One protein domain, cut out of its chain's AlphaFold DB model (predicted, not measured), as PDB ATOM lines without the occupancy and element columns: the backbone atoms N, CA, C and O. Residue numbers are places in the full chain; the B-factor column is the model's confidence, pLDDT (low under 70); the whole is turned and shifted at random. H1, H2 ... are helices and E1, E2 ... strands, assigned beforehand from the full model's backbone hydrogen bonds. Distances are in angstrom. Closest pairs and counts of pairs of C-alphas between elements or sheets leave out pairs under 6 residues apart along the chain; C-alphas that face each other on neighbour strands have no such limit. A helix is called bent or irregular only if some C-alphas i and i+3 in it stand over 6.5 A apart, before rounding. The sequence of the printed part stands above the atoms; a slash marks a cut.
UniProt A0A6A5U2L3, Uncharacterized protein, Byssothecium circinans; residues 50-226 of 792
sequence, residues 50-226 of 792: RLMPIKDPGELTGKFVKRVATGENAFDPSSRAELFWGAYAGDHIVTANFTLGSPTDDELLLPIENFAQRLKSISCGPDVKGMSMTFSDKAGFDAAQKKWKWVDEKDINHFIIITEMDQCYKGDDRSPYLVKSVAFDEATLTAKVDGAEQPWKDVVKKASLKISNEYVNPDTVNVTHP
ATOM      1  N   ARG A  50      23.018 -23.538 -49.757       83.88
ATOM      2  CA  ARG A  50      21.918 -23.094 -48.888       83.88
ATOM      3  C   ARG A  50      21.841 -24.022 -47.677       83.88
ATOM      4  O   ARG A  50      21.486 -25.192 -47.811       83.88
ATOM      5  N   LEU A  51      22.118 -23.492 -46.488       84.88
ATOM      6  CA  LEU A  51      21.833 -24.195 -45.240       84.88
ATOM      7  C   LEU A  51      20.310 -24.251 -45.064       84.88
ATOM      8  O   LEU A  51      19.630 -23.234 -45.186       84.88
ATOM      9  N   MET A  52      19.764 -25.437 -44.795       84.75
ATOM     10  CA  MET A  52      18.316 -25.681 -44.774       84.75
ATOM     11  C   MET A  52      17.809 -25.888 -43.340       84.75
ATOM     12  O   MET A  52      18.500 -26.554 -42.565       84.75
ATOM     13  N   PRO A  53      16.605 -25.399 -42.978       87.38
ATOM     14  CA  PRO A  53      15.986 -25.662 -41.678       87.38
ATOM     15  C   PRO A  53      15.998 -27.139 -41.241       87.38
ATOM     16  O   PRO A  53      15.531 -28.028 -41.960       87.38
ATOM     17  N   ILE A  54      16.498 -27.366 -40.025       83.06
ATOM     18  CA  ILE A  54      16.508 -28.642 -39.289       83.06
ATOM     19  C   ILE A  54      15.349 -28.626 -38.285       83.06
ATOM     20  O   ILE A  54      15.205 -27.648 -37.543       83.06
ATOM     21  N   LYS A  55      14.509 -29.672 -38.268       76.25
ATOM     22  CA  LYS A  55      13.258 -29.699 -37.481       76.25
ATOM     23  C   LYS A  55      13.413 -30.422 -36.142       76.25
ATOM     24  O   LYS A  55      12.794 -30.008 -35.162       76.25
ATOM     25  N   ASP A  56      14.301 -31.399 -36.035       74.69
ATOM     26  CA  ASP A  56      14.730 -31.996 -34.767       74.69
ATOM     27  C   ASP A  56      16.254 -31.806 -34.598       74.69
ATOM     28  O   ASP A  56      17.017 -32.286 -35.432       74.69
ATOM     29  N   PRO A  57      16.760 -31.144 -33.535       69.62
ATOM     30  CA  PRO A  57      18.203 -31.052 -33.288       69.62
ATOM     31  C   PRO A  57      18.846 -32.425 -33.012       69.62
ATOM     32  O   PRO A  57      20.066 -32.565 -33.056       69.62
ATOM     33  N   GLY A  58      18.041 -33.461 -32.768       67.81
ATOM     34  CA  GLY A  58      18.481 -34.850 -32.776       67.81
ATOM     35  C   GLY A  58      18.935 -35.364 -34.143       67.81
ATOM     36  O   GLY A  58      19.742 -36.294 -34.179       67.81
ATOM     37  N   GLU A  59      18.527 -34.725 -35.248       70.19
ATOM     38  CA  GLU A  59      19.090 -34.970 -36.586       70.19
ATOM     39  C   GLU A  59      20.619 -34.778 -36.574       70.19
ATOM     40  O   GLU A  59      21.345 -35.598 -37.133       70.19
ATOM     41  N   LEU A  60      21.103 -33.749 -35.864       66.50
ATOM     42  CA  LEU A  60      22.521 -33.380 -35.761       66.50
ATOM     43  C   LEU A  60      23.360 -34.290 -34.852       66.50
ATOM     44  O   LEU A  60      24.578 -34.216 -34.905       66.50
ATOM     45  N   THR A  61      22.751 -35.097 -33.977       63.84
ATOM     46  CA  THR A  61      23.498 -35.811 -32.913       63.84
ATOM     47  C   THR A  61      23.214 -37.312 -32.832       63.84
ATOM     48  O   THR A  61      23.738 -37.992 -31.944       63.84
ATOM     49  N   GLY A  62      22.342 -37.832 -33.703       60.56
ATOM     50  CA  GLY A  62      21.864 -39.220 -33.668       60.56
ATOM     51  C   GLY A  62      21.070 -39.577 -32.399       60.56
ATOM     52  O   GLY A  62      20.814 -40.751 -32.135       60.56
ATOM     53  N   LYS A  63      20.700 -38.583 -31.583       59.06
ATOM     54  CA  LYS A  63      20.013 -38.730 -30.293       59.06
ATOM     55  C   LYS A  63      18.841 -37.765 -30.263       59.06
ATOM     56  O   LYS A  63      19.054 -36.574 -30.420       59.06
ATOM     57  N   PHE A  64      17.629 -38.245 -30.006       55.41
ATOM     58  CA  PHE A  64      16.441 -37.389 -29.930       55.41
ATOM     59  C   PHE A  64      16.610 -36.257 -28.895       55.41
ATOM     60  O   PHE A  64      16.557 -36.498 -27.684       55.41
ATOM     61  N   VAL A  65      16.806 -35.019 -29.366       56.59
ATOM     62  CA  VAL A  65      16.897 -33.823 -28.517       56.59
ATOM     63  C   VAL A  65      15.498 -33.238 -28.415       56.59
ATOM     64  O   VAL A  65      15.007 -32.579 -29.326       56.59
ATOM     65  N   LYS A  66      14.831 -33.498 -27.291       49.88
ATOM     66  CA  LYS A  66      13.413 -33.182 -27.100       49.88
ATOM     67  C   LYS A  66      13.138 -31.666 -27.049       49.88
ATOM     68  O   LYS A  66      12.925 -31.119 -25.971       49.88
ATOM     69  N   ARG A  67      13.050 -31.009 -28.216       55.09
ATOM     70  CA  ARG A  67      12.525 -29.631 -28.360       55.09
ATOM     71  C   ARG A  67      11.045 -29.516 -27.978       55.09
ATOM     72  O   ARG A  67      10.589 -28.429 -27.648       55.09
ATOM     73  N   VAL A  68      10.302 -30.627 -27.991       55.56
ATOM     74  CA  VAL A  68       8.871 -30.664 -27.650       55.56
ATOM     75  C   VAL A  68       8.652 -30.355 -26.165       55.56
ATOM     76  O   VAL A  68       8.696 -31.251 -25.310       55.56
ATOM     77  N   ALA A  69       8.351 -29.089 -25.873       60.03
ATOM     78  CA  ALA A  69       7.756 -28.663 -24.615       60.03
ATOM     79  C   ALA A  69       6.413 -29.392 -24.431       60.03
ATOM     80  O   ALA A  69       5.496 -29.270 -25.239       60.03
ATOM     81  N   THR A  70       6.312 -30.242 -23.409       64.50
ATOM     82  CA  THR A  70       5.197 -31.193 -23.292       64.50
ATOM     83  C   THR A  70       3.927 -30.567 -22.734       64.50
ATOM     84  O   THR A  70       3.973 -29.878 -21.717       64.50
ATOM     85  N   GLY A  71       2.779 -30.917 -23.321       76.44
ATOM     86  CA  GLY A  71       1.467 -30.451 -22.871       76.44
ATOM     87  C   GLY A  71       1.157 -29.050 -23.394       76.44
ATOM     88  O   GLY A  71       1.438 -28.748 -24.551       76.44
ATOM     89  N   GLU A  72       0.581 -28.195 -22.547       83.38
ATOM     90  CA  GLU A  72       0.248 -26.811 -22.919       83.38
ATOM     91  C   GLU A  72       1.486 -25.965 -23.264       83.38
ATOM     92  O   GLU A  72       1.378 -24.998 -24.014       83.38
ATOM     93  N   ASN A  73       2.661 -26.329 -22.743       84.75
ATOM     94  CA  ASN A  73       3.884 -25.534 -22.879       84.75
ATOM     95  C   ASN A  73       4.424 -25.477 -24.321       84.75
ATOM     96  O   ASN A  73       5.274 -24.646 -24.620       84.75
ATOM     97  N   ALA A  74       3.913 -26.319 -25.226       87.31
ATOM     98  CA  ALA A  74       4.161 -26.216 -26.666       87.31
ATOM     99  C   ALA A  74       3.719 -24.859 -27.254       87.31
ATOM    100  O   ALA A  74       4.272 -24.413 -28.258       87.31
ATOM    101  N   PHE A  75       2.729 -24.210 -26.632       91.56
ATOM    102  CA  PHE A  75       2.128 -22.962 -27.100       91.56
ATOM    103  C   PHE A  75       2.658 -21.713 -26.383       91.56
ATOM    104  O   PHE A  75       2.192 -20.623 -26.697       91.56
ATOM    105  N   ASP A  76       3.586 -21.839 -25.429       90.19
ATOM    106  CA  ASP A  76       4.088 -20.697 -24.653       90.19
ATOM    107  C   ASP A  76       5.040 -19.811 -25.478       90.19
ATOM    108  O   ASP A  76       6.114 -20.282 -25.872       90.19
ATOM    109  N   PRO A  77       4.711 -18.521 -25.705       90.75
ATOM    110  CA  PRO A  77       5.673 -17.553 -26.214       90.75
ATOM    111  C   PRO A  77       6.809 -17.361 -25.198       90.75
ATOM    112  O   PRO A  77       6.576 -17.218 -23.998       90.75
ATOM    113  N   SER A  78       8.049 -17.371 -25.679       88.56
ATOM    114  CA  SER A  78       9.263 -17.462 -24.865       88.56
ATOM    115  C   SER A  78      10.211 -16.302 -25.151       88.56
ATOM    116  O   SER A  78      10.421 -15.938 -26.304       88.56
ATOM    117  N   SER A  79      10.891 -15.780 -24.129       87.12
ATOM    118  CA  SER A  79      11.957 -14.778 -24.289       87.12
ATOM    119  C   SER A  79      13.254 -15.339 -24.909       87.12
ATOM    120  O   SER A  79      14.266 -14.638 -24.984       87.12
ATOM    121  N   ARG A  80      13.249 -16.603 -25.361       87.25
ATOM    122  CA  ARG A  80      14.338 -17.261 -26.099       87.25
ATOM    123  C   ARG A  80      13.806 -18.313 -27.078       87.25
ATOM    124  O   ARG A  80      12.954 -19.120 -26.703       87.25
ATOM    125  N   ALA A  81      14.379 -18.374 -28.279       88.44
ATOM    126  CA  ALA A  81      14.139 -19.435 -29.260       88.44
ATOM    127  C   ALA A  81      15.463 -19.964 -29.841       88.44
ATOM    128  O   ALA A  81      16.406 -19.201 -30.038       88.44
ATOM    129  N   GLU A  82      15.531 -21.268 -30.123       88.62
ATOM    130  CA  GLU A  82      16.655 -21.907 -30.823       88.62
ATOM    131  C   GLU A  82      16.193 -22.427 -32.183       88.62
ATOM    132  O   GLU A  82      15.263 -23.239 -32.271       88.62
ATOM    133  N   LEU A  83      16.862 -21.969 -33.238       90.81
ATOM    134  CA  LEU A  83      16.582 -22.330 -34.620       90.81
ATOM    135  C   LEU A  83      17.846 -22.919 -35.251       90.81
ATOM    136  O   LEU A  83      18.924 -22.332 -35.167       90.81
ATOM    137  N   PHE A  84      17.704 -24.077 -35.892       89.00
ATOM    138  CA  PHE A  84      18.824 -24.819 -36.472       89.00
ATOM    139  C   PHE A  84      18.703 -24.907 -37.992       89.00
ATOM    140  O   PHE A  84      17.607 -25.136 -38.519       89.00
ATOM    141  N   TRP A  85      19.827 -24.763 -38.688       89.56
ATOM    142  CA  TRP A  85      19.984 -25.040 -40.116       89.56
ATOM    143  C   TRP A  85      21.202 -25.934 -40.341       89.56
ATOM    144  O   TRP A  85      22.119 -25.966 -39.520       89.56
ATOM    145  N   GLY A  86      21.246 -26.609 -41.485       85.19
ATOM    146  CA  GLY A  86      22.472 -27.237 -41.957       85.19
ATOM    147  C   GLY A  86      22.389 -27.763 -43.383       85.19
ATOM    148  O   GLY A  86      21.315 -27.810 -43.990       85.19
ATOM    149  N   ALA A  87      23.544 -28.148 -43.913       81.69
ATOM    150  CA  ALA A  87      23.698 -28.819 -45.197       81.69
ATOM    151  C   ALA A  87      24.945 -29.716 -45.186       81.69
ATOM    152  O   ALA A  87      25.821 -29.582 -44.331       81.69
ATOM    153  N   TYR A  88      25.029 -30.611 -46.168       78.62
ATOM    154  CA  TYR A  88      26.278 -31.293 -46.495       78.62
ATOM    155  C   TYR A  88      27.115 -30.397 -47.410       78.62
ATOM    156  O   TYR A  88      26.580 -29.726 -48.289       78.62
ATOM    157  N   ALA A  89      28.427 -30.427 -47.211       75.38
ATOM    158  CA  ALA A  89      29.427 -29.702 -47.980       75.38
ATOM    159  C   ALA A  89      30.530 -30.688 -48.400       75.38
ATOM    160  O   ALA A  89      31.643 -30.671 -47.884       75.38
ATOM    161  N   GLY A  90      30.194 -31.612 -49.304       75.81
ATOM    162  CA  GLY A  90      31.052 -32.754 -49.637       75.81
ATOM    163  C   GLY A  90      31.134 -33.783 -48.502       75.81
ATOM    164  O   GLY A  90      30.179 -34.521 -48.264       75.81
ATOM    165  N   ASP A  91      32.293 -33.857 -47.851       78.44
ATOM    166  CA  ASP A  91      32.633 -34.705 -46.697       78.44
ATOM    167  C   ASP A  91      32.590 -33.951 -45.352       78.44
ATOM    168  O   ASP A  91      32.956 -34.492 -44.310       78.44
ATOM    169  N   HIS A  92      32.079 -32.719 -45.350       79.75
ATOM    170  CA  HIS A  92      31.729 -31.977 -44.141       79.75
ATOM    171  C   HIS A  92      30.210 -31.803 -44.001       79.75
ATOM    172  O   HIS A  92      29.473 -31.794 -44.991       79.75
ATOM    173  N   ILE A  93      29.744 -31.613 -42.768       81.62
ATOM    174  CA  ILE A  93      28.430 -31.036 -42.462       81.62
ATOM    175  C   ILE A  93      28.666 -29.633 -41.921       81.62
ATOM    176  O   ILE A  93      29.475 -29.443 -41.011       81.62
ATOM    177  N   VAL A  94      27.942 -28.659 -42.464       84.56
ATOM    178  CA  VAL A  94      27.927 -27.296 -41.934       84.56
ATOM    179  C   VAL A  94      26.602 -27.063 -41.242       84.56
ATOM    180  O   VAL A  94      25.534 -27.295 -41.813       84.56
ATOM    181  N   THR A  95      26.683 -26.644 -39.985       87.38
ATOM    182  CA  THR A  95      25.539 -26.464 -39.092       87.38
ATOM    183  C   THR A  95      25.503 -25.025 -38.603       87.38
ATOM    184  O   THR A  95      26.549 -24.412 -38.392       87.38
ATOM    185  N   ALA A  96      24.303 -24.481 -38.420       90.69
ATOM    186  CA  ALA A  96      24.101 -23.159 -37.849       90.69
ATOM    187  C   ALA A  96      23.047 -23.209 -36.739       90.69
ATOM    188  O   ALA A  96      21.904 -23.605 -36.977       90.69
ATOM    189  N   ASN A  97      23.430 -22.786 -35.535       92.25
ATOM    190  CA  ASN A  97      22.537 -22.550 -34.401       92.25
ATOM    191  C   ASN A  97      22.318 -21.042 -34.266       92.25
ATOM    192  O   ASN A  97      23.247 -20.315 -33.911       92.25
ATOM    193  N   PHE A  98      21.094 -20.587 -34.534       91.94
ATOM    194  CA  PHE A  98      20.660 -19.226 -34.247       91.94
ATOM    195  C   PHE A  98      19.840 -19.233 -32.954       91.94
ATOM    196  O   PHE A  98      18.683 -19.661 -32.917       91.94
ATOM    197  N   THR A  99      20.457 -18.760 -31.876       91.00
ATOM    198  CA  THR A  99      19.778 -18.471 -30.616       91.00
ATOM    199  C   THR A  99      19.259 -17.041 -30.665       91.00
ATOM    200  O   THR A  99      20.036 -16.094 -30.582       91.00
ATOM    201  N   LEU A 100      17.943 -16.881 -30.743       88.25
ATOM    202  CA  LEU A 100      17.258 -15.603 -30.563       88.25
ATOM    203  C   LEU A 100      16.958 -15.396 -29.077       88.25
ATOM    204  O   LEU A 100      16.577 -16.347 -28.388       88.25
ATOM    205  N   GLY A 101      17.076 -14.167 -28.578       83.62
ATOM    206  CA  GLY A 101      16.685 -13.817 -27.216       83.62
ATOM    207  C   GLY A 101      16.062 -12.429 -27.130       83.62
ATOM    208  O   GLY A 101      16.423 -11.529 -27.879       83.62
ATOM    209  N   SER A 102      15.156 -12.237 -26.179       71.88
ATOM    210  CA  SER A 102      14.490 -10.953 -25.975       71.88
ATOM    211  C   SER A 102      15.431  -9.897 -25.353       71.88
ATOM    212  O   SER A 102      16.247 -10.230 -24.471       71.88
ATOM    213  N   PRO A 103      15.343  -8.617 -25.774       62.53
ATOM    214  CA  PRO A 103      15.997  -7.479 -25.128       62.53
ATOM    215  C   PRO A 103      15.226  -6.952 -23.900       62.53
ATOM    216  O   PRO A 103      15.814  -6.215 -23.100       62.53
ATOM    217  N   THR A 104      13.946  -7.303 -23.762       67.06
ATOM    218  CA  THR A 104      12.991  -6.919 -22.700       67.06
ATOM    219  C   THR A 104      12.289  -8.174 -22.152       67.06
ATOM    220  O   THR A 104      12.684  -9.290 -22.490       67.06
ATOM    221  N   ASP A 105      11.251  -8.033 -21.326       64.81
ATOM    222  CA  ASP A 105      10.380  -9.166 -20.967       64.81
ATOM    223  C   ASP A 105       9.155  -9.292 -21.904       64.81
ATOM    224  O   ASP A 105       8.436 -10.286 -21.844       64.81
ATOM    225  N   ASP A 106       8.950  -8.317 -22.804       67.19
ATOM    226  CA  ASP A 106       7.748  -8.179 -23.643       67.19
ATOM    227  C   ASP A 106       7.896  -8.761 -25.069       67.19
ATOM    228  O   ASP A 106       6.911  -9.206 -25.654       67.19
ATOM    229  N   GLU A 107       9.107  -8.790 -25.647       75.69
ATOM    230  CA  GLU A 107       9.353  -9.323 -27.004       75.69
ATOM    231  C   GLU A 107       9.431 -10.867 -27.001       75.69
ATOM    232  O   GLU A 107      10.503 -11.479 -27.054       75.69
ATOM    233  N   LEU A 108       8.272 -11.526 -26.914       89.19
ATOM    234  CA  LEU A 108       8.180 -12.988 -26.852       89.19
ATOM    235  C   LEU A 108       8.195 -13.654 -28.242       89.19
ATOM    236  O   LEU A 108       7.637 -13.144 -29.214       89.19
ATOM    237  N   LEU A 109       8.807 -14.838 -28.324       90.56
ATOM    238  CA  LEU A 109       9.049 -15.610 -29.548       90.56
ATOM    239  C   LEU A 109       8.366 -16.985 -29.478       90.56
ATOM    240  O   LEU A 109       8.487 -17.688 -28.473       90.56
ATOM    241  N   LEU A 110       7.710 -17.415 -30.556       92.56
ATOM    242  CA  LEU A 110       7.049 -18.719 -30.649       92.56
ATOM    243  C   LEU A 110       7.252 -19.379 -32.032       92.56
ATOM    244  O   LEU A 110       6.506 -19.106 -32.976       92.56
ATOM    245  N   PRO A 111       8.244 -20.275 -32.183       92.12
ATOM    246  CA  PRO A 111       8.383 -21.105 -33.377       92.12
ATOM    247  C   PRO A 111       7.198 -22.063 -33.553       92.12
ATOM    248  O   PRO A 111       6.824 -22.766 -32.613       92.12
ATOM    249  N   ILE A 112       6.661 -22.162 -34.774       91.19
ATOM    250  CA  ILE A 112       5.618 -23.148 -35.121       91.19
ATOM    251  C   ILE A 112       6.101 -24.586 -34.880       91.19
ATOM    252  O   ILE A 112       5.317 -25.420 -34.430       91.19
ATOM    253  N   GLU A 113       7.405 -24.848 -35.033       86.50
ATOM    254  CA  GLU A 113       8.058 -26.136 -34.729       86.50
ATOM    255  C   GLU A 113       7.742 -26.664 -33.310       86.50
ATOM    256  O   GLU A 113       7.722 -27.878 -33.098       86.50
ATOM    257  N   ASN A 114       7.444 -25.786 -32.341       87.69
ATOM    258  CA  ASN A 114       7.091 -26.183 -30.973       87.69
ATOM    259  C   ASN A 114       5.735 -26.909 -30.892       87.69
ATOM    260  O   ASN A 114       5.555 -27.776 -30.034       87.69
ATOM    261  N   PHE A 115       4.778 -26.554 -31.760       90.06
ATOM    262  CA  PHE A 115       3.381 -26.998 -31.672       90.06
ATOM    263  C   PHE A 115       2.774 -27.514 -32.986       90.06
ATOM    264  O   PHE A 115       1.617 -27.932 -32.980       90.06
ATOM    265  N   ALA A 116       3.529 -27.575 -34.087       88.94
ATOM    266  CA  ALA A 116       3.058 -28.032 -35.399       88.94
ATOM    267  C   ALA A 116       2.341 -29.398 -35.355       88.94
ATOM    268  O   ALA A 116       1.301 -29.572 -35.981       88.94
ATOM    269  N   GLN A 117       2.816 -30.343 -34.531       87.69
ATOM    270  CA  GLN A 117       2.183 -31.662 -34.333       87.69
ATOM    271  C   GLN A 117       0.781 -31.607 -33.681       87.69
ATOM    272  O   GLN A 117       0.071 -32.612 -33.641       87.69
ATOM    273  N   ARG A 118       0.377 -30.453 -33.138       91.06
ATOM    274  CA  ARG A 118      -0.953 -30.187 -32.566       91.06
ATOM    275  C   ARG A 118      -1.899 -29.528 -33.581       91.06
ATOM    276  O   ARG A 118      -3.082 -29.373 -33.278       91.06
ATOM    277  N   LEU A 119      -1.400 -29.151 -34.762       93.38
ATOM    278  CA  LEU A 119      -2.181 -28.583 -35.859       93.38
ATOM    279  C   LEU A 119      -2.597 -29.662 -36.863       93.38
ATOM    280  O   LEU A 119      -1.850 -30.592 -37.162       93.38
ATOM    281  N   LYS A 120      -3.797 -29.491 -37.416       95.25
ATOM    282  CA  LYS A 120      -4.330 -30.251 -38.552       95.25
ATOM    283  C   LYS A 120      -3.944 -29.592 -39.876       95.25
ATOM    284  O   LYS A 120      -3.696 -30.276 -40.864       95.25
ATOM    285  N   SER A 121      -3.930 -28.261 -39.890       93.56
ATOM    286  CA  SER A 121      -3.553 -27.438 -41.036       93.56
ATOM    287  C   SER A 121      -3.230 -26.014 -40.590       93.56
ATOM    288  O   SER A 121      -3.824 -25.500 -39.645       93.56
ATOM    289  N   ILE A 122      -2.336 -25.363 -41.322       92.94
ATOM    290  CA  ILE A 122      -2.006 -23.943 -41.202       92.94
ATOM    291  C   ILE A 122      -2.022 -23.339 -42.609       92.94
ATOM    292  O   ILE A 122      -1.644 -23.999 -43.576       92.94
ATOM    293  N   SER A 123      -2.516 -22.110 -42.725       90.00
ATOM    294  CA  SER A 123      -2.637 -21.373 -43.980       90.00
ATOM    295  C   SER A 123      -2.210 -19.923 -43.774       90.00
ATOM    296  O   SER A 123      -2.663 -19.260 -42.841       90.00
ATOM    297  N   CYS A 124      -1.306 -19.463 -44.628       89.75
ATOM    298  CA  CYS A 124      -0.704 -18.134 -44.671       89.75
ATOM    299  C   CYS A 124      -0.086 -17.953 -46.070       89.75
ATOM    300  O   CYS A 124       0.106 -18.943 -46.776       89.75
ATOM    301  N   GLY A 125       0.202 -16.717 -46.482       82.88
ATOM    302  CA  GLY A 125       0.730 -16.416 -47.820       82.88
ATOM    303  C   GLY A 125       0.024 -15.220 -48.469       82.88
ATOM    304  O   GLY A 125      -0.644 -14.464 -47.765       82.88
ATOM    305  N   PRO A 126       0.134 -15.031 -49.797       78.12
ATOM    306  CA  PRO A 126      -0.308 -13.801 -50.461       78.12
ATOM    307  C   PRO A 126      -1.835 -13.624 -50.452       78.12
ATOM    308  O   PRO A 126      -2.324 -12.502 -50.352       78.12
ATOM    309  N   ASP A 127      -2.587 -14.726 -50.499       82.81
ATOM    310  CA  ASP A 127      -4.056 -14.736 -50.509       82.81
ATOM    311  C   ASP A 127      -4.680 -14.776 -49.096       82.81
ATOM    312  O   ASP A 127      -5.900 -14.885 -48.949       82.81
ATOM    313  N   VAL A 128      -3.862 -14.717 -48.034       82.50
ATOM    314  CA  VAL A 128      -4.294 -14.903 -46.638       82.50
ATOM    315  C   VAL A 128      -3.821 -13.735 -45.775       82.50
ATOM    316  O   VAL A 128      -2.628 -13.569 -45.533       82.50
ATOM    317  N   LYS A 129      -4.756 -12.942 -45.234       84.62
ATOM    318  CA  LYS A 129      -4.412 -11.911 -44.243       84.62
ATOM    319  C   LYS A 129      -3.977 -12.581 -42.932       84.62
ATOM    320  O   LYS A 129      -4.820 -13.096 -42.201       84.62
ATOM    321  N   GLY A 130      -2.678 -12.539 -42.644       88.69
ATOM    322  CA  GLY A 130      -2.088 -13.114 -41.435       88.69
ATOM    323  C   GLY A 130      -1.938 -14.633 -41.516       88.69
ATOM    324  O   GLY A 130      -1.412 -15.155 -42.499       88.69
ATOM    325  N   MET A 131      -2.381 -15.350 -40.480       94.06
ATOM    326  CA  MET A 131      -2.389 -16.819 -40.468       94.06
ATOM    327  C   MET A 131      -3.732 -17.378 -39.995       94.06
ATOM    328  O   MET A 131      -4.364 -16.837 -39.092       94.06
ATOM    329  N   SER A 132      -4.128 -18.526 -40.538       94.00
ATOM    330  CA  SER A 132      -5.226 -19.350 -40.028       94.00
ATOM    331  C   SER A 132      -4.685 -20.721 -39.630       94.00
ATOM    332  O   SER A 132      -4.123 -21.428 -40.465       94.00
ATOM    333  N   MET A 133      -4.855 -21.109 -38.367       95.62
ATOM    334  CA  MET A 133      -4.357 -22.364 -37.793       95.62
ATOM    335  C   MET A 133      -5.524 -23.206 -37.279       95.62
ATOM    336  O   MET A 133      -6.224 -22.785 -36.362       95.62
ATOM    337  N   THR A 134      -5.726 -24.396 -37.838       97.44
ATOM    338  CA  THR A 134      -6.737 -25.362 -37.381       97.44
ATOM    339  C   THR A 134      -6.068 -26.448 -36.552       97.44
ATOM    340  O   THR A 134      -5.099 -27.066 -36.996       97.44
ATOM    341  N   PHE A 135      -6.589 -26.707 -35.358       97.25
ATOM    342  CA  PHE A 135      -6.017 -27.645 -34.394       97.25
ATOM    343  C   PHE A 135      -6.518 -29.079 -34.627       97.25
ATOM    344  O   PHE A 135      -7.624 -29.302 -35.120       97.25
ATOM    345  N   SER A 136      -5.693 -30.067 -34.274       96.44
ATOM    346  CA  SER A 136      -6.019 -31.497 -34.422       96.44
ATOM    347  C   SER A 136      -6.983 -32.014 -33.355       96.44
ATOM    348  O   SER A 136      -7.719 -32.965 -33.604       96.44
ATOM    349  N   ASP A 137      -6.990 -31.393 -32.174       95.38
ATOM    350  CA  ASP A 137      -7.912 -31.699 -31.083       95.38
ATOM    351  C   ASP A 137      -8.203 -30.457 -30.227       95.38
ATOM    352  O   ASP A 137      -7.481 -29.455 -30.272       95.38
ATOM    353  N   LYS A 138      -9.274 -30.539 -29.426       95.75
ATOM    354  CA  LYS A 138      -9.726 -29.434 -28.574       95.75
ATOM    355  C   LYS A 138      -8.698 -29.051 -27.505       95.75
ATOM    356  O   LYS A 138      -8.563 -27.877 -27.205       95.75
ATOM    357  N   ALA A 139      -7.924 -29.997 -26.968       94.50
ATOM    358  CA  ALA A 139      -6.925 -29.688 -25.944       94.50
ATOM    359  C   ALA A 139      -5.754 -28.858 -26.503       94.50
ATOM    360  O   ALA A 139      -5.147 -28.082 -25.771       94.50
ATOM    361  N   GLY A 140      -5.436 -28.987 -27.797       93.81
ATOM    362  CA  GLY A 140      -4.514 -28.086 -28.497       93.81
ATOM    363  C   GLY A 140      -5.085 -26.676 -28.661       93.81
ATOM    364  O   GLY A 140      -4.403 -25.705 -28.345       93.81
ATOM    365  N   PHE A 141      -6.343 -26.573 -29.097       96.75
ATOM    366  CA  PHE A 141      -7.052 -25.297 -29.256       96.75
ATOM    367  C   PHE A 141      -7.214 -24.550 -27.919       96.75
ATOM    368  O   PHE A 141      -6.831 -23.387 -27.818       96.75
ATOM    369  N   ASP A 142      -7.703 -25.231 -26.879       96.06
ATOM    370  CA  ASP A 142      -7.923 -24.669 -25.540       96.06
ATOM    371  C   ASP A 142      -6.603 -24.194 -24.914       96.06
ATOM    372  O   ASP A 142      -6.554 -23.132 -24.291       96.06
ATOM    373  N   ALA A 143      -5.508 -24.937 -25.117       95.31
ATOM    374  CA  ALA A 143      -4.181 -24.536 -24.661       95.31
ATOM    375  C   ALA A 143      -3.663 -23.292 -25.402       95.31
ATOM    376  O   ALA A 143      -3.215 -22.351 -24.750       95.31
ATOM    377  N   ALA A 144      -3.768 -23.238 -26.733       95.50
ATOM    378  CA  ALA A 144      -3.374 -22.058 -27.503       95.50
ATOM    379  C   ALA A 144      -4.211 -20.822 -27.132       95.50
ATOM    380  O   ALA A 144      -3.654 -19.756 -26.882       95.50
ATOM    381  N   GLN A 145      -5.532 -20.970 -26.982       95.44
ATOM    382  CA  GLN A 145      -6.409 -19.892 -26.515       95.44
ATOM    383  C   GLN A 145      -5.985 -19.392 -25.127       95.44
ATOM    384  O   GLN A 145      -5.824 -18.189 -24.920       95.44
ATOM    385  N   LYS A 146      -5.724 -20.307 -24.190       94.69
ATOM    386  CA  LYS A 146      -5.242 -19.999 -22.835       94.69
ATOM    387  C   LYS A 146      -3.879 -19.295 -22.822       94.69
ATOM    388  O   LYS A 146      -3.678 -18.431 -21.972       94.69
ATOM    389  N   LYS A 147      -2.948 -19.652 -23.718       93.81
ATOM    390  CA  LYS A 147      -1.588 -19.073 -23.768       93.81
ATOM    391  C   LYS A 147      -1.464 -17.815 -24.634       93.81
ATOM    392  O   LYS A 147      -0.504 -17.076 -24.438       93.81
ATOM    393  N   TRP A 148      -2.384 -17.542 -25.566       94.50
ATOM    394  CA  TRP A 148      -2.275 -16.397 -26.493       94.50
ATOM    395  C   TRP A 148      -3.282 -15.271 -26.239       94.50
ATOM    396  O   TRP A 148      -3.000 -14.145 -26.625       94.50
ATOM    397  N   LYS A 149      -4.409 -15.521 -25.550       90.44
ATOM    398  CA  LYS A 149      -5.474 -14.522 -25.297       90.44
ATOM    399  C   LYS A 149      -4.994 -13.189 -24.699       90.44
ATOM    400  O   LYS A 149      -5.629 -12.166 -24.925       90.44
ATOM    401  N   TRP A 150      -3.886 -13.186 -23.956       91.56
ATOM    402  CA  TRP A 150      -3.301 -11.958 -23.405       91.56
ATOM    403  C   TRP A 150      -2.937 -10.932 -24.491       91.56
ATOM    404  O   TRP A 150      -2.908  -9.739 -24.201       91.56
ATOM    405  N   VAL A 151      -2.693 -11.359 -25.737       90.88
ATOM    406  CA  VAL A 151      -2.358 -10.456 -26.849       90.88
ATOM    407  C   VAL A 151      -3.477  -9.446 -27.129       90.88
ATOM    408  O   VAL A 151      -3.199  -8.286 -27.399       90.88
ATOM    409  N   ASP A 152      -4.740  -9.842 -26.949       89.38
ATOM    410  CA  ASP A 152      -5.905  -8.984 -27.188       89.38
ATOM    411  C   ASP A 152      -6.253  -8.079 -25.979       89.38
ATOM    412  O   ASP A 152      -7.231  -7.333 -26.021       89.38
ATOM    413  N   GLU A 153      -5.493  -8.137 -24.874       89.38
ATOM    414  CA  GLU A 153      -5.789  -7.372 -23.646       89.38
ATOM    415  C   GLU A 153      -5.285  -5.918 -23.677       89.38
ATOM    416  O   GLU A 153      -5.788  -5.087 -22.914       89.38
ATOM    417  N   LYS A 154      -4.283  -5.598 -24.512       85.50
ATOM    418  CA  LYS A 154      -3.720  -4.243 -24.686       85.50
ATOM    419  C   LYS A 154      -3.052  -4.105 -26.055       85.50
ATOM    420  O   LYS A 154      -2.286  -4.982 -26.430       85.50
ATOM    421  N   ASP A 155      -3.160  -2.937 -26.687       79.81
ATOM    422  CA  ASP A 155      -2.531  -2.629 -27.989       79.81
ATOM    423  C   ASP A 155      -0.990  -2.781 -28.034       79.81
ATOM    424  O   ASP A 155      -0.401  -2.831 -29.112       79.81
ATOM    425  N   ILE A 156      -0.325  -2.815 -26.871       80.00
ATOM    426  CA  ILE A 156       1.127  -3.033 -26.746       80.00
ATOM    427  C   ILE A 156       1.521  -4.517 -26.713       80.00
ATOM    428  O   ILE A 156       2.691  -4.838 -26.916       80.00
ATOM    429  N   ASN A 157       0.576  -5.416 -26.429       88.31
ATOM    430  CA  ASN A 157       0.841  -6.836 -26.263       88.31
ATOM    431  C   ASN A 157       1.018  -7.477 -27.648       88.31
ATOM    432  O   ASN A 157       0.149  -7.374 -28.509       88.31
ATOM    433  N   HIS A 158       2.154  -8.130 -27.877       89.81
ATOM    434  CA  HIS A 158       2.488  -8.742 -29.160       89.81
ATOM    435  C   HIS A 158       3.488  -9.881 -28.963       89.81
ATOM    436  O   HIS A 158       4.203  -9.927 -27.965       89.81
ATOM    437  N   PHE A 159       3.566 -10.799 -29.923       92.50
ATOM    438  CA  PHE A 159       4.616 -11.819 -29.958       92.50
ATOM    439  C   PHE A 159       4.980 -12.172 -31.401       92.50
ATOM    440  O   PHE A 159       4.214 -11.914 -32.333       92.50
ATOM    441  N   ILE A 160       6.164 -12.742 -31.599       92.56
ATOM    442  CA  ILE A 160       6.660 -13.146 -32.915       92.56
ATOM    443  C   ILE A 160       6.405 -14.636 -33.123       92.56
ATOM    444  O   ILE A 160       7.001 -15.470 -32.441       92.56
ATOM    445  N   ILE A 161       5.578 -14.985 -34.107       93.44
ATOM    446  CA  ILE A 161       5.494 -16.362 -34.610       93.44
ATOM    447  C   ILE A 161       6.588 -16.571 -35.654       93.44
ATOM    448  O   ILE A 161       6.751 -15.742 -36.544       93.44
ATOM    449  N   ILE A 162       7.328 -17.677 -35.576       93.12
ATOM    450  CA  ILE A 162       8.374 -18.012 -36.559       93.12
ATOM    451  C   ILE A 162       7.918 -19.225 -37.372       93.12
ATOM    452  O   ILE A 162       7.611 -20.275 -36.797       93.12
ATOM    453  N   THR A 163       7.844 -19.076 -38.697       92.75
ATOM    454  CA  THR A 163       7.361 -20.130 -39.602       92.75
ATOM    455  C   THR A 163       8.352 -21.274 -39.769       92.75
ATOM    456  O   THR A 163       9.551 -21.144 -39.519       92.75
ATOM    457  N   GLU A 164       7.842 -22.403 -40.256       89.31
ATOM    458  CA  GLU A 164       8.669 -23.430 -40.883       89.31
ATOM    459  C   GLU A 164       9.010 -23.049 -42.341       89.31
ATOM    460  O   GLU A 164       8.412 -22.143 -42.923       89.31
ATOM    461  N   MET A 165       9.968 -23.776 -42.927       86.19
ATOM    462  CA  MET A 165      10.311 -23.755 -44.357       86.19
ATOM    463  C   MET A 165       9.078 -24.001 -45.244       86.19
ATOM    464  O   MET A 165       8.244 -24.836 -44.886       86.19
ATOM    465  N   ASP A 166       8.985 -23.334 -46.402       85.69
ATOM    466  CA  ASP A 166       7.885 -23.461 -47.382       85.69
ATOM    467  C   ASP A 166       6.461 -23.182 -46.827       85.69
ATOM    468  O   ASP A 166       5.466 -23.418 -47.513       85.69
ATOM    469  N   GLN A 167       6.326 -22.684 -45.588       88.75
ATOM    470  CA  GLN A 167       5.051 -22.720 -44.858       88.75
ATOM    471  C   GLN A 167       4.000 -21.719 -45.361       88.75
ATOM    472  O   GLN A 167       2.812 -22.049 -45.368       88.75
ATOM    473  N   CYS A 168       4.421 -20.511 -45.748       86.25
ATOM    474  CA  CYS A 168       3.537 -19.451 -46.256       86.25
ATOM    475  C   CYS A 168       3.822 -19.092 -47.724       86.25
ATOM    476  O   CYS A 168       2.930 -18.648 -48.444       86.25
ATOM    477  N   TYR A 169       5.056 -19.314 -48.189       84.00
ATOM    478  CA  TYR A 169       5.470 -19.091 -49.572       84.00
ATOM    479  C   TYR A 169       6.419 -20.205 -50.011       84.00
ATOM    480  O   TYR A 169       7.335 -20.582 -49.280       84.00
ATOM    481  N   LYS A 170       6.228 -20.716 -51.230       82.44
ATOM    482  CA  LYS A 170       7.079 -21.769 -51.793       82.44
ATOM    483  C   LYS A 170       8.467 -21.220 -52.146       82.44
ATOM    484  O   LYS A 170       8.575 -20.239 -52.878       82.44
ATOM    485  N   GLY A 171       9.508 -21.899 -51.684       75.62
ATOM    486  CA  GLY A 171      10.917 -21.513 -51.774       75.62
ATOM    487  C   GLY A 171      11.428 -20.745 -50.550       75.62
ATOM    488  O   GLY A 171      12.649 -20.648 -50.377       75.62
ATOM    489  N   ASP A 172      10.530 -20.233 -49.703       81.56
ATOM    490  CA  ASP A 172      10.884 -19.431 -48.532       81.56
ATOM    491  C   ASP A 172      11.432 -20.281 -47.377       81.56
ATOM    492  O   ASP A 172      11.244 -21.497 -47.292       81.56
ATOM    493  N   ASP A 173      12.186 -19.620 -46.509       85.88
ATOM    494  CA  ASP A 173      12.826 -20.212 -45.341       85.88
ATOM    495  C   ASP A 173      11.947 -20.041 -44.087       85.88
ATOM    496  O   ASP A 173      10.725 -19.922 -44.185       85.88
ATOM    497  N   ARG A 174      12.543 -20.028 -42.890       90.75
ATOM    498  CA  ARG A 174      11.846 -19.503 -41.709       90.75
ATOM    499  C   ARG A 174      11.692 -17.982 -41.826       90.75
ATOM    500  O   ARG A 174      12.683 -17.274 -42.007       90.75
ATOM    501  N   SER A 175      10.476 -17.489 -41.620       90.88
ATOM    502  CA  SER A 175      10.120 -16.068 -41.666       90.88
ATOM    503  C   SER A 175       9.371 -15.677 -40.381       90.88
ATOM    504  O   SER A 175       8.493 -16.425 -39.938       90.88
ATOM    505  N   PRO A 176       9.710 -14.552 -39.726       92.00
ATOM    506  CA  PRO A 176       9.052 -14.129 -38.497       92.00
ATOM    507  C   PRO A 176       7.837 -13.238 -38.793       92.00
ATOM    508  O   PRO A 176       7.874 -12.387 -39.677       92.00
ATOM    509  N   TYR A 177       6.759 -13.405 -38.031       92.62
ATOM    510  CA  TYR A 177       5.510 -12.652 -38.150       92.62
ATOM    511  C   TYR A 177       5.152 -12.002 -36.814       92.62
ATOM    512  O   TYR A 177       5.006 -12.691 -35.804       92.62
ATOM    513  N   LEU A 178       4.955 -10.684 -36.822       91.81
ATOM    514  CA  LEU A 178       4.495  -9.916 -35.666       91.81
ATOM    515  C   LEU A 178       2.985 -10.104 -35.480       91.81
ATOM    516  O   LEU A 178       2.209  -9.593 -36.290       91.81
ATOM    517  N   VAL A 179       2.577 -10.810 -34.426       93.25
ATOM    518  CA  VAL A 179       1.171 -11.027 -34.043       93.25
ATOM    519  C   VAL A 179       0.646  -9.845 -33.238       93.25
ATOM    520  O   VAL A 179       1.304  -9.411 -32.295       93.25
ATOM    521  N   LYS A 180      -0.551  -9.360 -33.589       90.31
ATOM    522  CA  LYS A 180      -1.229  -8.235 -32.916       90.31
ATOM    523  C   LYS A 180      -2.609  -8.569 -32.346       90.31
ATOM    524  O   LYS A 180      -3.073  -7.857 -31.469       90.31
ATOM    525  N   SER A 181      -3.276  -9.606 -32.849       92.44
ATOM    526  CA  SER A 181      -4.526 -10.131 -32.279       92.44
ATOM    527  C   SER A 181      -4.775 -11.570 -32.730       92.44
ATOM    528  O   SER A 181      -4.248 -11.996 -33.767       92.44
ATOM    529  N   VAL A 182      -5.563 -12.342 -31.971       95.06
ATOM    530  CA  VAL A 182      -5.927 -13.723 -32.348       95.06
ATOM    531  C   VAL A 182      -7.406 -14.023 -32.088       95.06
ATOM    532  O   VAL A 182      -7.838 -14.292 -30.970       95.06
ATOM    533  N   ALA A 183      -8.197 -14.092 -33.160       95.25
ATOM    534  CA  ALA A 183      -9.599 -14.492 -33.089       95.25
ATOM    535  C   ALA A 183      -9.743 -16.026 -33.085       95.25
ATOM    536  O   ALA A 183      -9.342 -16.700 -34.034       95.25
ATOM    537  N   PHE A 184     -10.359 -16.579 -32.039       96.56
ATOM    538  CA  PHE A 184     -10.572 -18.022 -31.865       96.56
ATOM    539  C   PHE A 184     -12.009 -18.448 -32.209       96.56
ATOM    540  O   PHE A 184     -12.969 -17.846 -31.735       96.56
ATOM    541  N   ASP A 185     -12.149 -19.529 -32.980       96.94
ATOM    542  CA  ASP A 185     -13.412 -20.200 -33.309       96.94
ATOM    543  C   ASP A 185     -13.382 -21.655 -32.809       96.94
ATOM    544  O   ASP A 185     -12.686 -22.510 -33.359       96.94
ATOM    545  N   GLU A 186     -14.148 -21.930 -31.752       96.62
ATOM    546  CA  GLU A 186     -14.244 -23.250 -31.116       96.62
ATOM    547  C   GLU A 186     -15.038 -24.259 -31.964       96.62
ATOM    548  O   GLU A 186     -14.765 -25.458 -31.902       96.62
ATOM    549  N   ALA A 187     -15.971 -23.805 -32.808       96.81
ATOM    550  CA  ALA A 187     -16.793 -24.691 -33.635       96.81
ATOM    551  C   ALA A 187     -15.995 -25.316 -34.790       96.81
ATOM    552  O   ALA A 187     -16.293 -26.433 -35.219       96.81
ATOM    553  N   THR A 188     -14.962 -24.620 -35.275       97.00
ATOM    554  CA  THR A 188     -14.024 -25.128 -36.292       97.00
ATOM    555  C   THR A 188     -12.635 -25.459 -35.738       97.00
ATOM    556  O   THR A 188     -11.742 -25.791 -36.520       97.00
ATOM    557  N   LEU A 189     -12.438 -25.372 -34.412       98.19
ATOM    558  CA  LEU A 189     -11.142 -25.475 -33.726       98.19
ATOM    559  C   LEU A 189     -10.039 -24.694 -34.458       98.19
ATOM    560  O   LEU A 189      -8.996 -25.253 -34.801       98.19
ATOM    561  N   THR A 190     -10.285 -23.417 -34.759       97.31
ATOM    562  CA  THR A 190      -9.399 -22.593 -35.595       97.31
ATOM    563  C   THR A 190      -9.071 -21.252 -34.940       97.31
ATOM    564  O   THR A 190      -9.957 -20.544 -34.470       97.31
ATOM    565  N   ALA A 191      -7.791 -20.881 -34.944       96.62
ATOM    566  CA  ALA A 191      -7.308 -19.551 -34.584       96.62
ATOM    567  C   ALA A 191      -6.970 -18.751 -35.850       96.62
ATOM    568  O   ALA A 191      -6.299 -19.259 -36.751       96.62
ATOM    569  N   LYS A 192      -7.416 -17.495 -35.910       95.50
ATOM    570  CA  LYS A 192      -7.097 -16.522 -36.963       95.50
ATOM    571  C   LYS A 192      -6.229 -15.429 -36.359       95.50
ATOM    572  O   LYS A 192      -6.698 -14.635 -35.548       95.50
ATOM    573  N   VAL A 193      -4.964 -15.435 -36.743       94.56
ATOM    574  CA  VAL A 193      -3.897 -14.570 -36.245       94.56
ATOM    575  C   VAL A 193      -3.796 -13.358 -37.163       94.56
ATOM    576  O   VAL A 193      -3.438 -13.520 -38.332       94.56
ATOM    577  N   ASP A 194      -4.070 -12.153 -36.659       92.38
ATOM    578  CA  ASP A 194      -3.721 -10.937 -37.393       92.38
ATOM    579  C   ASP A 194      -2.248 -10.616 -37.137       92.38
ATOM    580  O   ASP A 194      -1.847 -10.252 -36.027       92.38
ATOM    581  N   GLY A 195      -1.426 -10.797 -38.166       86.88
ATOM    582  CA  GLY A 195       0.008 -10.589 -38.074       86.88
ATOM    583  C   GLY A 195       0.661 -10.375 -39.430       86.88
ATOM    584  O   GLY A 195       0.131 -10.782 -40.463       86.88
ATOM    585  N   ALA A 196       1.814  -9.715 -39.421       88.38
ATOM    586  CA  ALA A 196       2.539  -9.325 -40.626       88.38
ATOM    587  C   ALA A 196       3.974  -9.857 -40.592       88.38
ATOM    588  O   ALA A 196       4.647  -9.730 -39.567       88.38
ATOM    589  N   GLU A 197       4.446 -10.405 -41.714       89.69
ATOM    590  CA  GLU A 197       5.847 -10.801 -41.887       89.69
ATOM    591  C   GLU A 197       6.766  -9.603 -41.604       89.69
ATOM    592  O   GLU A 197       6.474  -8.480 -42.020       89.69
ATOM    593  N   GLN A 198       7.845  -9.830 -40.860       88.69
ATOM    594  CA  GLN A 198       8.861  -8.833 -40.535       88.69
ATOM    595  C   GLN A 198      10.209  -9.249 -41.147       88.69
ATOM    596  O   GLN A 198      10.535 -10.439 -41.157       88.69
ATOM    597  N   PRO A 199      11.047  -8.305 -41.604       88.44
ATOM    598  CA  PRO A 199      12.441  -8.601 -41.914       88.44
ATOM    599  C   PRO A 199      13.182  -9.106 -40.666       88.44
ATOM    600  O   PRO A 199      12.974  -8.603 -39.563       88.44
ATOM    601  N   TRP A 200      14.102 -10.063 -40.826       86.12
ATOM    602  CA  TRP A 200      14.831 -10.645 -39.689       86.12
ATOM    603  C   TRP A 200      15.582  -9.598 -38.849       86.12
ATOM    604  O   TRP A 200      15.538  -9.665 -37.623       86.12
ATOM    605  N   LYS A 201      16.184  -8.579 -39.475       81.62
ATOM    606  CA  LYS A 201      16.848  -7.450 -38.787       81.62
ATOM    607  C   LYS A 201      15.919  -6.664 -37.846       81.62
ATOM    608  O   LYS A 201      16.355  -6.128 -36.828       81.62
ATOM    609  N   ASP A 202      14.622  -6.633 -38.145       81.75
ATOM    610  CA  ASP A 202      13.628  -5.920 -37.345       81.75
ATOM    611  C   ASP A 202      13.144  -6.746 -36.144       81.75
ATOM    612  O   ASP A 202      12.573  -6.179 -35.215       81.75
ATOM    613  N   VAL A 203      13.468  -8.043 -36.102       83.38
ATOM    614  CA  VAL A 203      13.166  -8.989 -35.011       83.38
ATOM    615  C   VAL A 203      14.411  -9.341 -34.182       83.38
ATOM    616  O   VAL A 203      14.319  -9.594 -32.984       83.38
ATOM    617  N   VAL A 204      15.601  -9.332 -34.783       79.38
ATOM    618  CA  VAL A 204      16.863  -9.689 -34.117       79.38
ATOM    619  C   VAL A 204      17.384  -8.498 -33.304       79.38
ATOM    620  O   VAL A 204      18.212  -7.718 -33.763       79.38
ATOM    621  N   LYS A 205      16.885  -8.345 -32.071       77.56
ATOM    622  CA  LYS A 205      17.364  -7.320 -31.117       77.56
ATOM    623  C   LYS A 205      18.485  -7.809 -30.200       77.56
ATOM    624  O   LYS A 205      19.234  -7.005 -29.651       77.56
ATOM    625  N   LYS A 206      18.583  -9.126 -30.010       83.50
ATOM    626  CA  LYS A 206      19.626  -9.817 -29.246       83.50
ATOM    627  C   LYS A 206      19.666 -11.273 -29.703       83.50
ATOM    628  O   LYS A 206      18.643 -11.956 -29.709       83.50
ATOM    629  N   ALA A 207      20.834 -11.755 -30.099       88.06
ATOM    630  CA  ALA A 207      20.978 -13.109 -30.623       88.06
ATOM    631  C   ALA A 207      22.427 -13.592 -30.561       88.06
ATOM    632  O   ALA A 207      23.353 -12.794 -30.417       88.06
ATOM    633  N   SER A 208      22.626 -14.891 -30.751       90.38
ATOM    634  CA  SER A 208      23.901 -15.418 -31.225       90.38
ATOM    635  C   SER A 208      23.706 -16.407 -32.366       90.38
ATOM    636  O   SER A 208      22.797 -17.237 -32.334       90.38
ATOM    637  N   LEU A 209      24.555 -16.299 -33.387       90.62
ATOM    638  CA  LEU A 209      24.612 -17.208 -34.527       90.62
ATOM    639  C   LEU A 209      25.956 -17.926 -34.500       90.62
ATOM    640  O   LEU A 209      26.996 -17.302 -34.702       90.62
ATOM    641  N   LYS A 210      25.921 -19.236 -34.255       91.94
ATOM    642  CA  LYS A 210      27.102 -20.102 -34.271       91.94
ATOM    643  C   LYS A 210      27.049 -20.992 -35.503       91.94
ATOM    644  O   LYS A 210      26.141 -21.817 -35.599       91.94
ATOM    645  N   ILE A 211      27.997 -20.822 -36.419       89.00
ATOM    646  CA  ILE A 211      28.200 -21.681 -37.590       89.00
ATOM    647  C   ILE A 211      29.418 -22.565 -37.319       89.00
ATOM    648  O   ILE A 211      30.448 -22.068 -36.866       89.00
ATOM    649  N   SER A 212      29.307 -23.868 -37.575       87.75
ATOM    650  CA  SER A 212      30.400 -24.822 -37.358       87.75
ATOM    651  C   SER A 212      30.463 -25.897 -38.438       87.75
ATOM    652  O   SER A 212      29.432 -26.288 -38.994       87.75
ATOM    653  N   ASN A 213      31.678 -26.366 -38.722       84.56
ATOM    654  CA  ASN A 213      31.998 -27.316 -39.785       84.56
ATOM    655  C   ASN A 213      32.534 -28.611 -39.157       84.56
ATOM    656  O   ASN A 213      33.640 -28.635 -38.619       84.56
ATOM    657  N   GLU A 214      31.791 -29.710 -39.263       83.25
ATOM    658  CA  GLU A 214      32.219 -31.022 -38.765       83.25
ATOM    659  C   GLU A 214      32.596 -31.936 -39.935       83.25
ATOM    660  O   GLU A 214      31.820 -32.095 -40.878       83.25
ATOM    661  N   TYR A 215      33.791 -32.536 -39.892       82.44
ATOM    662  CA  TYR A 215      34.170 -33.580 -40.846       82.44
ATOM    663  C   TYR A 215      33.381 -34.856 -40.555       82.44
ATOM    664  O   TYR A 215      33.392 -35.358 -39.429       82.44
ATOM    665  N   VAL A 216      32.766 -35.434 -41.583       78.88
ATOM    666  CA  VAL A 216      32.015 -36.684 -41.486       78.88
ATOM    667  C   VAL A 216      32.549 -37.701 -42.483       78.88
ATOM    668  O   VAL A 216      32.639 -37.445 -43.680       78.88
ATOM    669  N   ASN A 217      32.859 -38.907 -42.007       80.06
ATOM    670  CA  ASN A 217      33.247 -39.985 -42.910       80.06
ATOM    671  C   ASN A 217      32.057 -40.309 -43.850       80.06
ATOM    672  O   ASN A 217      31.002 -40.735 -43.362       80.06
ATOM    673  N   PRO A 218      32.196 -40.138 -45.181       74.69
ATOM    674  CA  PRO A 218      31.087 -40.274 -46.122       74.69
ATOM    675  C   PRO A 218      30.518 -41.698 -46.208       74.69
ATOM    676  O   PRO A 218      29.352 -41.841 -46.592       74.69
ATOM    677  N   ASP A 219      31.296 -42.714 -45.815       78.25
ATOM    678  CA  ASP A 219      30.898 -44.126 -45.780       78.25
ATOM    679  C   ASP A 219      29.971 -44.432 -44.593       78.25
ATOM    680  O   ASP A 219      29.084 -45.282 -44.691       78.25
ATOM    681  N   THR A 220      30.153 -43.738 -43.461       78.38
ATOM    682  CA  THR A 220      29.404 -43.993 -42.216       78.38
ATOM    683  C   THR A 220      28.390 -42.907 -41.866       78.38
ATOM    684  O   THR A 220      27.533 -43.146 -41.014       78.38
ATOM    685  N   VAL A 221      28.407 -41.746 -42.531       73.94
ATOM    686  CA  VAL A 221      27.522 -40.617 -42.188       73.94
ATOM    687  C   VAL A 221      26.030 -40.940 -42.310       73.94
ATOM    688  O   VAL A 221      25.236 -40.478 -41.498       73.94
ATOM    689  N   ASN A 222      25.642 -41.832 -43.228       70.19
ATOM    690  CA  ASN A 222      24.254 -42.305 -43.339       70.19
ATOM    691  C   ASN A 222      23.800 -43.154 -42.127       70.19
ATOM    692  O   ASN A 222      22.614 -43.444 -42.001       70.19
ATOM    693  N   VAL A 223      24.731 -43.577 -41.263       71.69
ATOM    694  CA  VAL A 223      24.487 -44.359 -40.038       71.69
ATOM    695  C   VAL A 223      24.671 -43.500 -38.783       71.69
ATOM    696  O   VAL A 223      23.946 -43.697 -37.811       71.69
ATOM    697  N   THR A 224      25.600 -42.536 -38.786       69.19
ATOM    698  CA  THR A 224      25.798 -41.609 -37.652       69.19
ATOM    699  C   THR A 224      24.812 -40.439 -37.654       69.19
ATOM    700  O   THR A 224      24.383 -40.017 -36.584       69.19
ATOM    701  N   HIS A 225      24.391 -39.975 -38.834       69.62
ATOM    702  CA  HIS A 225      23.451 -38.865 -39.029       69.62
ATOM    703  C   HIS A 225      22.281 -39.253 -39.964       69.62
ATOM    704  O   HIS A 225      22.018 -38.564 -40.952       69.62
ATOM    705  N   PRO A 226      21.542 -40.349 -39.681       63.22
ATOM    706  CA  PRO A 226      20.566 -40.943 -40.606       63.22
ATOM    707  C   PRO A 226      19.366 -40.042 -40.941       63.22
ATOM    708  O   PRO A 226      18.615 -40.340 -41.868       63.22
TER     709      PRO A 226
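AT A GLANCE: This is residues 50 to 226 of the 792 residues of an uncharacterized protein of Byssothecium circinans (UniProt A0A6A5U2L3). The model has two lobes: a curled six-stranded sheet, like part of a barrel, with the helix H3 over it, and a narrow sheet of three long strands, E2, E3 and E10, with the short E1 beside E2, extending along the longest axis. The curled sheet runs E4, E7, E8, E9, E6, E5 and is mixed; the narrow one runs E1, E2, E3, E10. The printed part has 177 residues with five named helices and ten named strands, in the order E1 H1 H2 E2 E3 E4 E5 E6 H3 E7 E8 E9 H4 E10 H5. The class is mixed, and the whole is compact, with a radius of gyration of the C-alphas of 17.3 A and spans of 54 by 34 by 31 A.

HOW THE PARTS SIT: E1, residues 52 to 54, meets E2, residues 80 to 89, only at a point; C-alphas 53 and 85 face each other at 4.3 A. H1, residues 57 to 60, only grazes this sheet. E2 and E3, residues 92 to 101, form an antiparallel hairpin at 165 degrees, with N 85 and O 96 2.9 A apart. E3 and E10, residues 207 to 215, are antiparallel, with N 97 and O 210 at 2.9 A. The closest C-alphas of E2 and E4, residues 108 to 111, are those of Ala 81 and Leu 109, 6.4 A apart. E4 is parallel to E7, residues 159 to 162, with N 110 and O 160 at 2.8 A. E7, E8, residues 176 to 185, and E9, residues 190 to 197, form a meander, each strand the antiparallel neighbour of the one before, with N 161 and O 177 at 2.9 A and N 183 and O 192 at 2.9 A. E9 is antiparallel to E6, residues 128 to 135, with N 133 and O 191 at 2.8 A. E5, residues 119 to 125, and E6 form an antiparallel hairpin, with N 123 and O 132 at 2.9 A. H3, residues 138 to 153, is on this sheet at a height of 8.1 A; its closest C-alphas with E8 are those of Asp 152 and Ser 181, 5.4 A apart. H3 is irregular: C-alphas 147 and 150 are 7.3 A apart. H2, residues 71 to 75, touches H3 at Glu 72 and Ala 143, their closest C-alphas, 5.3 A apart. H4, residues 200 to 203, only grazes the curled sheet, and H5, residues 221 to 224, is on neither sheet. O i to N i+4 pairs within hydrogen-bond range number 8 of 12 in H3 and 0 of 1 in H2, which has 1 of 2 O i to N i+3 pairs within range; H1, H4 and H5, of 4 residues each, are too short for any O i to N i+4 pair.

IN THESE COORDINATES: E1 begins at C-alpha 52 (18.316, -25.681, -44.774). E2 is 29.3 A long, E3 29.0 A, E10 26.4 A, E8 23.8 A and H3 22.9 A. H5 ends at C-alpha 224 (25.798, -41.609, -37.652).

THE WHOLE: The C-alphas farthest apart are those of Lys 154 and Asp 219, 56.9 A. The printed part has no cut, and the link from E7 to E8, 13 residues, is long. Mean pLDDT of the printed part is 85.0; residues 57 to 58, 60 to 70, 103 to 106 and 224 to 226 are under 70.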